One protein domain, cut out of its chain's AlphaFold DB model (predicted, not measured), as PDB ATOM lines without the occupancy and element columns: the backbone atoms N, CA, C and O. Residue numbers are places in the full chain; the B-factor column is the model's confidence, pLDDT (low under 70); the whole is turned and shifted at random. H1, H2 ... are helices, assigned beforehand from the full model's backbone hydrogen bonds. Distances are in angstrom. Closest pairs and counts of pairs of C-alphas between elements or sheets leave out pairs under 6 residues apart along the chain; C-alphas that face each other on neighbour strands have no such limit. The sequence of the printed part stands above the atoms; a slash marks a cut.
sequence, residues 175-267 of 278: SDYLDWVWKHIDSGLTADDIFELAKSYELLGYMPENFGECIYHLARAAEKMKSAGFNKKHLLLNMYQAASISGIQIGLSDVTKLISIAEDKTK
ATOM      1  N   SER A 175     -37.637  22.609  47.132       74.06
ATOM      2  CA  SER A 175     -37.896  22.986  48.526       74.06
ATOM      3  C   SER A 175     -36.710  22.773  49.459       74.06
ATOM      4  O   SER A 175     -36.631  23.446  50.474       74.06
ATOM      5  N   ASP A 176     -35.809  21.840  49.171       85.06
ATOM      6  CA  ASP A 176     -34.836  21.382  50.168       85.06
ATOM      7  C   ASP A 176     -33.757  22.447  50.431       85.06
ATOM      8  O   ASP A 176     -33.321  22.634  51.567       85.06
ATOM      9  N   TYR A 177     -33.404  23.225  49.403       87.69
ATOM     10  CA  TYR A 177     -32.554  24.405  49.555       87.69
ATOM     11  C   TYR A 177     -33.250  25.502  50.358       87.69
ATOM     12  O   TYR A 177     -32.643  26.097  51.245       87.69
ATOM     13  N   LEU A 178     -34.542  25.733  50.108       89.62
ATOM     14  CA  LEU A 178     -35.320  26.687  50.893       89.62
ATOM     15  C   LEU A 178     -35.429  26.240  52.356       89.62
ATOM     16  O   LEU A 178     -35.304  27.059  53.258       89.62
ATOM     17  N   ASP A 179     -35.642  24.951  52.604       90.81
ATOM     18  CA  ASP A 179     -35.662  24.349  53.935       90.81
ATOM     19  C   ASP A 179     -34.346  24.579  54.676       90.81
ATOM     20  O   ASP A 179     -34.361  24.907  55.865       90.81
ATOM     21  N   TRP A 180     -33.227  24.401  53.980       92.44
ATOM     22  CA  TRP A 180     -31.892  24.630  54.513       92.44
ATOM     23  C   TRP A 180     -31.667  26.113  54.839       92.44
ATOM     24  O   TRP A 180     -31.356  26.435  55.986       92.44
ATOM     25  N   VAL A 181     -31.934  27.019  53.890       93.62
ATOM     26  CA  VAL A 181     -31.829  28.474  54.096       93.62
ATOM     27  C   VAL A 181     -32.704  28.921  55.268       93.62
ATOM     28  O   VAL A 181     -32.251  29.639  56.156       93.62
ATOM     29  N   TRP A 182     -33.952  28.454  55.316       92.88
ATOM     30  CA  TRP A 182     -34.906  28.863  56.343       92.88
ATOM     31  C   TRP A 182     -34.473  28.425  57.746       92.88
ATOM     32  O   TRP A 182     -34.608  29.196  58.693       92.88
ATOM     33  N   LYS A 183     -33.895  27.225  57.892       93.88
ATOM     34  CA  LYS A 183     -33.341  26.751  59.173       93.88
ATOM     35  C   LYS A 183     -32.177  27.612  59.662       93.88
ATOM     36  O   LYS A 183     -32.083  27.867  60.862       93.88
ATOM     37  N   HIS A 184     -31.310  28.069  58.761       92.62
ATOM     38  CA  HIS A 184     -30.184  28.935  59.126       92.62
ATOM     39  C   HIS A 184     -30.644  30.330  59.539       92.62
ATOM     40  O   HIS A 184     -30.212  30.837  60.572       92.62
ATOM     41  N   ILE A 185     -31.622  30.891  58.828       92.62
ATOM     42  CA  ILE A 185     -32.258  32.159  59.213       92.62
ATOM     43  C   ILE A 185     -33.017  32.019  60.547       92.62
ATOM     44  O   ILE A 185     -33.085  32.958  61.341       92.62
ATOM     45  N   ASP A 186     -33.614  30.860  60.832       90.06
ATOM     46  CA  ASP A 186     -34.227  30.563  62.137       90.06
ATOM     47  C   ASP A 186     -33.200  30.390  63.258       90.06
ATOM     48  O   ASP A 186     -33.510  30.691  64.410       90.06
ATOM     49  N   SER A 187     -31.974  29.999  62.915       91.38
ATOM     50  CA  SER A 187     -30.842  29.914  63.845       91.38
ATOM     51  C   SER A 187     -30.189  31.276  64.124       91.38
ATOM     52  O   SER A 187     -29.339  31.369  65.003       91.38
ATOM     53  N   GLY A 188     -30.609  32.332  63.417       90.56
ATOM     54  CA  GLY A 188     -30.122  33.700  63.603       90.56
ATOM     55  C   GLY A 188     -28.973  34.108  62.679       90.56
ATOM     56  O   GLY A 188     -28.379  35.154  62.919       90.56
ATOM     57  N   LEU A 189     -28.662  33.319  61.643       92.44
ATOM     58  CA  LEU A 189     -27.675  33.706  60.632       92.44
ATOM     59  C   LEU A 189     -28.249  34.775  59.695       92.44
ATOM     60  O   LEU A 189     -29.427  34.721  59.324       92.44
ATOM     61  N   THR A 190     -27.395  35.712  59.286       94.25
ATOM     62  CA  THR A 190     -27.734  36.717  58.273       94.25
ATOM     63  C   THR A 190     -27.631  36.137  56.861       94.25
ATOM     64  O   THR A 190     -27.047  35.071  56.646       94.25
ATOM     65  N   ALA A 191     -28.198  36.831  55.870       93.44
ATOM     66  CA  ALA A 191     -28.070  36.415  54.473       93.44
ATOM     67  C   ALA A 191     -26.602  36.362  53.998       93.44
ATOM     68  O   ALA A 191     -26.266  35.495  53.190       93.44
ATOM     69  N   ASP A 192     -25.743  37.241  54.523       94.44
ATOM     70  CA  ASP A 192     -24.316  37.286  54.186       94.44
ATOM     71  C   ASP A 192     -23.563  36.083  54.788       94.44
ATOM     72  O   ASP A 192     -22.787  35.430  54.092       94.44
ATOM     73  N   ASP A 193     -23.871  35.693  56.032       93.94
ATOM     74  CA  ASP A 193     -23.282  34.497  56.662       93.94
ATOM     75  C   ASP A 193     -23.654  33.213  55.900       93.94
ATOM     76  O   ASP A 193     -22.831  32.317  55.701       93.94
ATOM     77  N   ILE A 194     -24.914  33.121  55.456       94.19
ATOM     78  CA  ILE A 194     -25.417  31.978  54.683       94.19
ATOM     79  C   ILE A 194     -24.737  31.910  53.310       94.19
ATOM     80  O   ILE A 194     -24.508  30.813  52.800       94.19
ATOM     81  N   PHE A 195     -24.390  33.054  52.720       93.75
ATOM     82  CA  PHE A 195     -23.668  33.116  51.453       93.75
ATOM     83  C   PHE A 195     -22.225  32.637  51.576       93.75
ATOM     84  O   PHE A 195     -21.795  31.807  50.776       93.75
ATOM     85  N   GLU A 196     -21.502  33.086  52.601       93.94
ATOM     86  CA  GLU A 196     -20.143  32.602  52.864       93.94
ATOM     87  C   GLU A 196     -20.140  31.096  53.174       93.94
ATOM     88  O   GLU A 196     -19.289  30.347  52.683       93.94
ATOM     89  N   LEU A 197     -21.164  30.608  53.883       92.75
ATOM     90  CA  LEU A 197     -21.357  29.176  54.090       92.75
ATOM     91  C   LEU A 197     -21.617  28.433  52.767       92.75
ATOM     92  O   LEU A 197     -21.016  27.386  52.527       92.75
ATOM     93  N   ALA A 198     -22.463  28.973  51.888       92.25
ATOM     94  CA  ALA A 198     -22.748  28.370  50.587       92.25
ATOM     95  C   ALA A 198     -21.500  28.315  49.689       92.25
ATOM     96  O   ALA A 198     -21.219  27.261  49.120       92.25
ATOM     97  N   LYS A 199     -20.695  29.385  49.650       92.00
ATOM     98  CA  LYS A 199     -19.387  29.398  48.971       92.00
ATOM     99  C   LYS A 199     -18.436  28.339  49.520       92.00
ATOM    100  O   LYS A 199     -17.749  27.666  48.757       92.00
ATOM    101  N   SER A 200     -18.407  28.158  50.842       91.44
ATOM    102  CA  SER A 200     -17.573  27.118  51.453       91.44
ATOM    103  C   SER A 200     -18.014  25.709  51.034       91.44
ATOM    104  O   SER A 200     -17.182  24.833  50.815       91.44
ATOM    105  N   TYR A 201     -19.319  25.490  50.863       89.81
ATOM    106  CA  TYR A 201     -19.868  24.215  50.406       89.81
ATOM    107  C   TYR A 201     -19.672  23.977  48.911       89.81
ATOM    108  O   TYR A 201     -19.512  22.826  48.513       89.81
ATOM    109  N   GLU A 202     -19.624  25.036  48.111       91.50
ATOM    110  CA  GLU A 202     -19.221  24.982  46.707       91.50
ATOM    111  C   GLU A 202     -17.746  24.568  46.571       91.50
ATOM    112  O   GLU A 202     -17.445  23.600  45.878       91.50
ATOM    113  N   LEU A 203     -16.843  25.194  47.340       89.19
ATOM    114  CA  LEU A 203     -15.413  24.847  47.357       89.19
ATOM    115  C   LEU A 203     -15.158  23.390  47.777       89.19
ATOM    116  O   LEU A 203     -14.228  22.745  47.301       89.19
ATOM    117  N   LEU A 204     -15.985  22.869  48.684       88.62
ATOM    118  CA  LEU A 204     -15.911  21.489  49.164       88.62
ATOM    119  C   LEU A 204     -16.629  20.482  48.244       88.62
ATOM    120  O   LEU A 204     -16.563  19.279  48.498       88.62
ATOM    121  N   GLY A 205     -17.325  20.948  47.201       84.88
ATOM    122  CA  GLY A 205     -18.077  20.110  46.266       84.88
ATOM    123  C   GLY A 205     -19.390  19.542  46.821       84.88
ATOM    124  O   GLY A 205     -19.922  18.588  46.260       84.88
ATOM    125  N   TYR A 206     -19.925  20.096  47.917       84.12
ATOM    126  CA  TYR A 206     -21.230  19.716  48.485       84.12
ATOM    127  C   TYR A 206     -22.420  20.373  47.776       84.12
ATOM    128  O   TYR A 206     -23.563  19.948  47.965       84.12
ATOM    129  N   MET A 207     -22.166  21.412  46.986       85.12
ATOM    130  CA  MET A 207     -23.166  22.183  46.258       85.12
ATOM    131  C   MET A 207     -22.694  22.396  44.808       85.12
ATOM    132  O   MET A 207     -21.485  22.406  44.582       85.12
ATOM    133  N   PRO A 208     -23.608  22.529  43.823       84.62
ATOM    134  CA  PRO A 208     -23.221  22.831  42.446       84.62
ATOM    135  C   PRO A 208     -22.443  24.146  42.327       84.62
ATOM    136  O   PRO A 208     -22.634  25.060  43.131       84.62
ATOM    137  N   GLU A 209     -21.611  24.245  41.292       83.62
ATOM    138  CA  GLU A 209     -20.853  25.458  40.972       83.62
ATOM    139  C   GLU A 209     -21.786  26.657  40.743       83.62
ATOM    140  O   GLU A 209     -22.871  26.523  40.165       83.62
ATOM    141  N   ASN A 210     -21.364  27.833  41.208       83.62
ATOM    142  CA  ASN A 210     -22.075  29.112  41.166       83.62
ATOM    143  C   ASN A 210     -23.450  29.119  41.860       83.62
ATOM    144  O   ASN A 210     -24.228  30.070  41.727       83.62
ATOM    145  N   PHE A 211     -23.788  28.082  42.631       85.31
ATOM    146  CA  PHE A 211     -25.069  28.034  43.334       85.31
ATOM    147  C   PHE A 211     -25.084  28.944  44.573       85.31
ATOM    148  O   PHE A 211     -26.164  29.279  45.071       85.31
ATOM    149  N   GLY A 212     -23.915  29.402  45.043       87.31
ATOM    150  CA  GLY A 212     -23.799  30.349  46.153       87.31
ATOM    151  C   GLY A 212     -24.603  31.637  45.937       87.31
ATOM    152  O   GLY A 212     -25.321  32.071  46.838       87.31
ATOM    153  N   GLU A 213     -24.573  32.211  44.732       90.06
ATOM    154  CA  GLU A 213     -25.329  33.431  44.400       90.06
ATOM    155  C   GLU A 213     -26.846  33.204  44.441       90.06
ATOM    156  O   GLU A 213     -27.604  34.009  44.993       90.06
ATOM    157  N   CYS A 214     -27.305  32.059  43.925       88.94
ATOM    158  CA  CYS A 214     -28.714  31.672  43.971       88.94
ATOM    159  C   CYS A 214     -29.206  31.558  45.421       88.94
ATOM    160  O   CYS A 214     -30.285  32.053  45.769       88.94
ATOM    161  N   ILE A 215     -28.397  30.937  46.280       92.88
ATOM    162  CA  ILE A 215     -28.680  30.802  47.709       92.88
ATOM    163  C   ILE A 215     -28.675  32.162  48.409       92.88
ATOM    164  O   ILE A 215     -29.549  32.400  49.242       92.88
ATOM    165  N   TYR A 216     -27.774  33.075  48.046       93.50
ATOM    166  CA  TYR A 216     -27.758  34.434  48.590       93.50
ATOM    167  C   TYR A 216     -29.049  35.195  48.285       93.50
ATOM    168  O   TYR A 216     -29.687  35.745  49.189       93.50
ATOM    169  N   HIS A 217     -29.491  35.187  47.026       92.75
ATOM    170  CA  HIS A 217     -30.747  35.834  46.646       92.75
ATOM    171  C   HIS A 217     -31.948  35.210  47.361       92.75
ATOM    172  O   HIS A 217     -32.836  35.934  47.827       92.75
ATOM    173  N   LEU A 218     -31.948  33.883  47.516       92.00
ATOM    174  CA  LEU A 218     -32.976  33.165  48.259       92.00
ATOM    175  C   LEU A 218     -32.973  33.532  49.749       92.00
ATOM    176  O   LEU A 218     -34.036  33.801  50.311       92.00
ATOM    177  N   ALA A 219     -31.799  33.594  50.379       93.88
ATOM    178  CA  ALA A 219     -31.630  33.972  51.778       93.88
ATOM    179  C   ALA A 219     -32.085  35.411  52.028       93.88
ATOM    180  O   ALA A 219     -32.880  35.661  52.934       93.88
ATOM    181  N   ARG A 220     -31.695  36.343  51.155       93.94
ATOM    182  CA  ARG A 220     -32.105  37.748  51.235       93.94
ATOM    183  C   ARG A 220     -33.613  37.928  51.053       93.94
ATOM    184  O   ARG A 220     -34.229  38.758  51.724       93.94
ATOM    185  N   ALA A 221     -34.235  37.156  50.160       92.31
ATOM    186  CA  ALA A 221     -35.688  37.148  50.004       92.31
ATOM    187  C   ALA A 221     -36.390  36.555  51.238       92.31
ATOM    188  O   ALA A 221     -37.387  37.109  51.710       92.31
ATOM    189  N   ALA A 222     -35.856  35.462  51.787       92.50
ATOM    190  CA  ALA A 222     -36.386  34.806  52.975       92.50
ATOM    191  C   ALA A 222     -36.290  35.689  54.229       92.50
ATOM    192  O   ALA A 222     -37.264  35.788  54.973       92.50
ATOM    193  N   GLU A 223     -35.181  36.401  54.423       92.31
ATOM    194  CA  GLU A 223     -34.987  37.349  55.525       92.31
ATOM    195  C   GLU A 223     -35.992  38.511  55.463       92.31
ATOM    196  O   GLU A 223     -36.656  38.831  56.456       92.31
ATOM    197  N   LYS A 224     -36.185  39.093  54.271       91.44
ATOM    198  CA  LYS A 224     -37.194  40.140  54.046       91.44
ATOM    199  C   LYS A 224     -38.610  39.634  54.317       91.44
ATOM    200  O   LYS A 224     -39.401  40.313  54.968       91.44
ATOM    201  N   MET A 225     -38.931  38.429  53.853       90.50
ATOM    202  CA  MET A 225     -40.238  37.801  54.066       90.50
ATOM    203  C   MET A 225     -40.497  37.490  55.541       90.50
ATOM    204  O   MET A 225     -41.596  37.742  56.035       90.50
ATOM    205  N   LYS A 226     -39.482  37.001  56.257       90.25
ATOM    206  CA  LYS A 226     -39.554  36.744  57.696       90.25
ATOM    207  C   LYS A 226     -39.752  38.038  58.481       90.25
ATOM    208  O   LYS A 226     -40.609  38.084  59.361       90.25
ATOM    209  N   SER A 227     -39.041  39.100  58.106       89.19
ATOM    210  CA  SER A 227     -39.215  40.438  58.690       89.19
ATOM    211  C   SER A 227     -40.625  40.996  58.464       89.19
ATOM    212  O   SER A 227     -41.172  41.668  59.331       89.19
ATOM    213  N   ALA A 228     -41.258  40.655  57.338       89.56
ATOM    214  CA  ALA A 228     -42.649  40.994  57.041       89.56
ATOM    215  C   ALA A 228     -43.686  40.053  57.707       89.56
ATOM    216  O   ALA A 228     -44.886  40.201  57.481       89.56
ATOM    217  N   GLY A 229     -43.254  39.089  58.528       88.25
ATOM    218  CA  GLY A 229     -44.131  38.160  59.249       88.25
ATOM    219  C   GLY A 229     -44.627  36.971  58.417       88.25
ATOM    220  O   GLY A 229     -45.508  36.229  58.863       88.25
ATOM    221  N   PHE A 230     -44.080  36.755  57.218       88.44
ATOM    222  CA  PHE A 230     -44.426  35.601  56.396       88.44
ATOM    223  C   PHE A 230     -43.667  34.350  56.841       88.44
ATOM    224  O   PHE A 230     -42.481  34.370  57.154       88.44
ATOM    225  N   ASN A 231     -44.374  33.221  56.824       90.19
ATOM    226  CA  ASN A 231     -43.794  31.909  57.105       90.19
ATOM    227  C   ASN A 231     -43.229  31.276  55.818       90.19
ATOM    228  O   ASN A 231     -43.706  31.570  54.722       90.19
ATOM    229  N   LYS A 232     -42.325  30.306  55.955       89.94
ATOM    230  CA  LYS A 232     -41.743  29.480  54.890       89.94
ATOM    231  C   LYS A 232     -42.763  28.990  53.859       89.94
ATOM    232  O   LYS A 232     -42.528  29.082  52.660       89.94
ATOM    233  N   LYS A 233     -43.931  28.517  54.318       88.50
ATOM    234  CA  LYS A 233     -45.022  28.048  53.440       88.50
ATOM    235  C   LYS A 233     -45.531  29.144  52.488       88.50
ATOM    236  O   LYS A 233     -45.928  28.835  51.373       88.50
ATOM    237  N   HIS A 234     -45.532  30.406  52.922       88.25
ATOM    238  CA  HIS A 234     -45.934  31.542  52.087       88.25
ATOM    239  C   HIS A 234     -44.873  31.864  51.038       88.25
ATOM    240  O   HIS A 234     -45.227  32.097  49.889       88.25
ATOM    241  N   LEU A 235     -43.589  31.818  51.409       89.44
ATOM    242  CA  LEU A 235     -42.498  31.997  50.450       89.44
ATOM    243  C   LEU A 235     -42.505  30.913  49.382       89.44
ATOM    244  O   LEU A 235     -42.475  31.229  48.200       89.44
ATOM    245  N   LEU A 236     -42.633  29.656  49.798       88.44
ATOM    246  CA  LEU A 236     -42.685  28.533  48.875       88.44
ATOM    247  C   LEU A 236     -43.871  28.649  47.903       88.44
ATOM    248  O   LEU A 236     -43.703  28.459  46.702       88.44
ATOM    249  N   LEU A 237     -45.055  29.029  48.397       87.94
ATOM    250  CA  LEU A 237     -46.229  29.269  47.554       87.94
ATOM    251  C   LEU A 237     -45.990  30.401  46.541       87.94
ATOM    252  O   LEU A 237     -46.298  30.233  45.363       87.94
ATOM    253  N   ASN A 238     -45.402  31.519  46.978       88.25
ATOM    254  CA  ASN A 238     -45.069  32.642  46.098       88.25
ATOM    255  C   ASN A 238     -44.038  32.249  45.030       88.25
ATOM    256  O   ASN A 238     -44.173  32.660  43.881       88.25
ATOM    257  N   MET A 239     -43.039  31.429  45.376       87.94
ATOM    258  CA  MET A 239     -42.055  30.922  44.414       87.94
ATOM    259  C   MET A 239     -42.711  30.051  43.341       87.94
ATOM    260  O   MET A 239     -42.441  30.245  42.160       87.94
ATOM    261  N   TYR A 240     -43.613  29.140  43.717       88.00
ATOM    262  CA  TYR A 240     -44.339  28.327  42.735       88.00
ATOM    263  C   TYR A 240     -45.307  29.146  41.880       88.00
ATOM    264  O   TYR A 240     -45.468  28.866  40.692       88.00
ATOM    265  N   GLN A 241     -45.932  30.177  42.451       87.44
ATOM    266  CA  GLN A 241     -46.761  31.103  41.685       87.44
ATOM    267  C   GLN A 241     -45.920  31.873  40.660       87.44
ATOM    268  O   GLN A 241     -46.303  31.942  39.495       87.44
ATOM    269  N   ALA A 242     -44.757  32.393  41.064       88.75
ATOM    270  CA  ALA A 242     -43.821  33.051  40.157       88.75
ATOM    271  C   ALA A 242     -43.340  32.091  39.059       88.75
ATOM    272  O   ALA A 242     -43.411  32.432  37.886       88.75
ATOM    273  N   ALA A 243     -42.965  30.861  39.421       87.94
ATOM    274  CA  ALA A 243     -42.567  29.829  38.465       87.94
ATOM    275  C   ALA A 243     -43.678  29.512  37.446       87.94
ATOM    276  O   ALA A 243     -43.398  29.399  36.255       87.94
ATOM    277  N   SER A 244     -44.937  29.447  37.899       85.56
ATOM    278  CA  SER A 244     -46.103  29.247  37.024       85.56
ATOM    279  C   SER A 244     -46.271  30.398  36.028       85.56
ATOM    280  O   SER A 244     -46.529  30.158  34.852       85.56
ATOM    281  N   ILE A 245     -46.105  31.645  36.485       90.75
ATOM    282  CA  ILE A 245     -46.183  32.844  35.633       90.75
ATOM    283  C   ILE A 245     -45.027  32.862  34.625       90.75
ATOM    284  O   ILE A 245     -45.225  33.221  33.467       90.75
ATOM    285  N   SER A 246     -43.838  32.431  35.042       88.38
ATOM    286  CA  SER A 246     -42.648  32.321  34.194       88.38
ATOM    287  C   SER A 246     -42.682  31.135  33.222       88.38
ATOM    288  O   SER A 246     -41.730  30.954  32.468       88.38
ATOM    289  N   GLY A 247     -43.740  30.316  33.225       85.69
ATOM    290  CA  GLY A 247     -43.865  29.155  32.337       85.69
ATOM    291  C   GLY A 247     -42.945  27.981  32.693       85.69
ATOM    292  O   GLY A 247     -42.755  27.081  31.875       85.69
ATOM    293  N   ILE A 248     -42.373  27.966  33.901       85.69
ATOM    294  CA  ILE A 248     -41.522  26.872  34.381       85.69
ATOM    295  C   ILE A 248     -42.426  25.700  34.777       85.69
ATOM    296  O   ILE A 248     -43.339  25.857  35.590       85.69
ATOM    297  N   GLN A 249     -42.178  24.511  34.217       78.38
ATOM    298  CA  GLN A 249     -42.949  23.318  34.569       78.38
ATOM    299  C   GLN A 249     -42.647  22.878  36.004       78.38
ATOM    300  O   GLN A 249     -41.512  22.569  36.359       78.38
ATOM    301  N   ILE A 250     -43.693  22.832  36.822       80.62
ATOM    302  CA  ILE A 250     -43.626  22.400  38.217       80.62
ATOM    303  C   ILE A 250     -43.776  20.878  38.249       80.62
ATOM    304  O   ILE A 250     -44.718  20.329  37.675       80.62
ATOM    305  N   GLY A 251     -42.850  20.186  38.916       78.50
ATOM    306  CA  GLY A 251     -42.882  18.728  39.022       78.50
ATOM    307  C   GLY A 251     -44.100  18.213  39.799       78.50
ATOM    308  O   GLY A 251     -44.628  18.881  40.685       78.50
ATOM    309  N   LEU A 252     -44.527  16.976  39.528       77.00
ATOM    310  CA  LEU A 252     -45.658  16.337  40.221       77.00
ATOM    311  C   LEU A 252     -45.461  16.271  41.755       77.00
ATOM    312  O   LEU A 252     -46.411  16.413  42.530       77.00
ATOM    313  N   SER A 253     -44.214  16.086  42.200       77.75
ATOM    314  CA  SER A 253     -43.820  16.100  43.616       77.75
ATOM    315  C   SER A 253     -44.092  17.453  44.276       77.75
ATOM    316  O   SER A 253     -44.578  17.518  45.407       77.75
ATOM    317  N   ASP A 254     -43.827  18.531  43.551       78.06
ATOM    318  CA  ASP A 254     -44.021  19.902  43.999       78.06
ATOM    319  C   ASP A 254     -45.503  20.288  44.017       78.06
ATOM    320  O   ASP A 254     -45.971  20.902  44.978       78.06
ATOM    321  N   VAL A 255     -46.278  19.837  43.024       82.56
ATOM    322  CA  VAL A 255     -47.746  19.986  43.013       82.56
ATOM    323  C   VAL A 255     -48.376  19.291  44.225       82.56
ATOM    324  O   VAL A 255     -49.241  19.857  44.890       82.56
ATOM    325  N   THR A 256     -47.898  18.097  44.582       84.12
ATOM    326  CA  THR A 256     -48.383  17.369  45.769       84.12
ATOM    327  C   THR A 256     -48.098  18.142  47.068       84.12
ATOM    328  O   THR A 256     -48.952  18.220  47.960       84.12
ATOM    329  N   LYS A 257     -46.925  18.785  47.170       80.12
ATOM    330  CA  LYS A 257     -46.578  19.667  48.299       80.12
ATOM    331  C   LYS A 257     -47.464  20.917  48.343       80.12
ATOM    332  O   LYS A 257     -47.910  21.298  49.423       80.12
ATOM    333  N   LEU A 258     -47.758  21.528  47.195       82.69
ATOM    334  CA  LEU A 258     -48.677  22.668  47.079       82.69
ATOM    335  C   LEU A 258     -50.085  22.321  47.567       82.69
ATOM    336  O   LEU A 258     -50.650  23.064  48.372       82.69
ATOM    337  N   ILE A 259     -50.617  21.175  47.136       84.44
ATOM    338  CA  ILE A 259     -51.924  20.672  47.580       84.44
ATOM    339  C   ILE A 259     -51.920  20.486  49.102       84.44
ATOM    340  O   ILE A 259     -52.799  21.012  49.779       84.44
ATOM    341  N   SER A 260     -50.873  19.870  49.661       84.62
ATOM    342  CA  SER A 260     -50.737  19.688  51.117       84.62
ATOM    343  C   SER A 260     -50.734  21.024  51.883       84.62
ATOM    344  O   SER A 260     -51.369  21.163  52.928       84.62
ATOM    345  N   ILE A 261     -50.053  22.048  51.353       83.12
ATOM    346  CA  ILE A 261     -50.024  23.396  51.949       83.12
ATOM    347  C   ILE A 261     -51.404  24.071  51.877       83.12
ATOM    348  O   ILE A 261     -51.785  24.785  52.809       83.12
ATOM    349  N   ALA A 262     -52.148  23.866  50.790       81.94
ATOM    350  CA  ALA A 262     -53.495  24.405  50.620       81.94
ATOM    351  C   ALA A 262     -54.520  23.704  51.533       81.94
ATOM    352  O   ALA A 262     -55.365  24.364  52.145       81.94
ATOM    353  N   GLU A 263     -54.413  22.388  51.695       82.69
ATOM    354  CA  GLU A 263     -55.239  21.600  52.617       82.69
ATOM    355  C   GLU A 263     -55.023  22.017  54.080       82.69
ATOM    356  O   GLU A 263     -55.987  22.223  54.820       82.69
ATOM    357  N   ASP A 264     -53.774  22.259  54.486       77.62
ATOM    358  CA  ASP A 264     -53.446  22.779  55.821       77.62
ATOM    359  C   ASP A 264     -54.101  24.140  56.110       77.62
ATOM    360  O   ASP A 264     -54.457  24.428  57.256       77.62
ATOM    361  N   LYS A 265     -54.261  24.992  55.089       73.62
ATOM    362  CA  LYS A 265     -54.914  26.305  55.226       73.62
ATOM    363  C   LYS A 265     -56.437  26.209  55.299       73.62
ATOM    364  O   LYS A 265     -57.064  27.073  55.910       73.62
ATOM    365  N   THR A 266     -57.029  25.196  54.674       68.12
ATOM    366  CA  THR A 266     -58.489  25.018  54.597       68.12
ATOM    367  C   THR A 266     -59.045  24.156  55.726       68.12
ATOM    368  O   THR A 266     -60.242  24.224  56.011       68.12
ATOM    369  N   LYS A 267     -58.198  23.390  56.428       68.56
ATOM    370  CA  LYS A 267     -58.623  22.602  57.587       68.56
ATOM    371  C   LYS A 267     -59.116  23.547  58.690       68.56
ATOM    372  O   LYS A 267     -58.330  24.344  59.212       68.56
TER     373      LYS A 267
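This is residues 175 to 267 of the 278 residues of an uncharacterized protein of Candidatus Bathyarchaeota archaeon (UniProt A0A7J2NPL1). A helical hairpin, H2 and H3, makes one end, with H1 packed across H3; H4 and then H5 extend the body to the other end. The printed part has 93 residues with five named helices, H1 to H5 in order, and no named strand: all helix. It is compact, radius of gyration of the C-alphas 14.2 A, spans 41 by 28 by 20 A.

H1, residues 175 to 186, touches H3, residues 211 to 227, at a steep tilt of 56 degrees; their closest C-alphas, Val 181 and Ala 219, are 6.0 A apart. H2, residues 191 to 203, and H3 form a hairpin at a shallow tilt of 22 degrees; their closest C-alphas, Ala 198 and Gly 212, are 5.0 A apart. H5, residues 252 to 266, is close to H4, residues 232 to 245, but not clearly touching; their closest C-alphas, Lys 233 and Ile 261, are 7.0 A apart. In H1 to H5 every O i to N i+4 pair is within hydrogen-bond range.

From first to last C-alpha H1 measures 16.0 A, H2 18.6 A, H3 24.3 A, H4 20.0 A and H5 21.1 A. C-alpha 175 is at (-37.896, 22.986, 48.526), C-alpha 266 at (-58.489, 25.018, 54.597).

The farthest C-alphas, Leu 203 and Lys 267, are 44.5 A apart. The printed part has no cut and no long link. pLDDT is under 70 at residues 266 to 267.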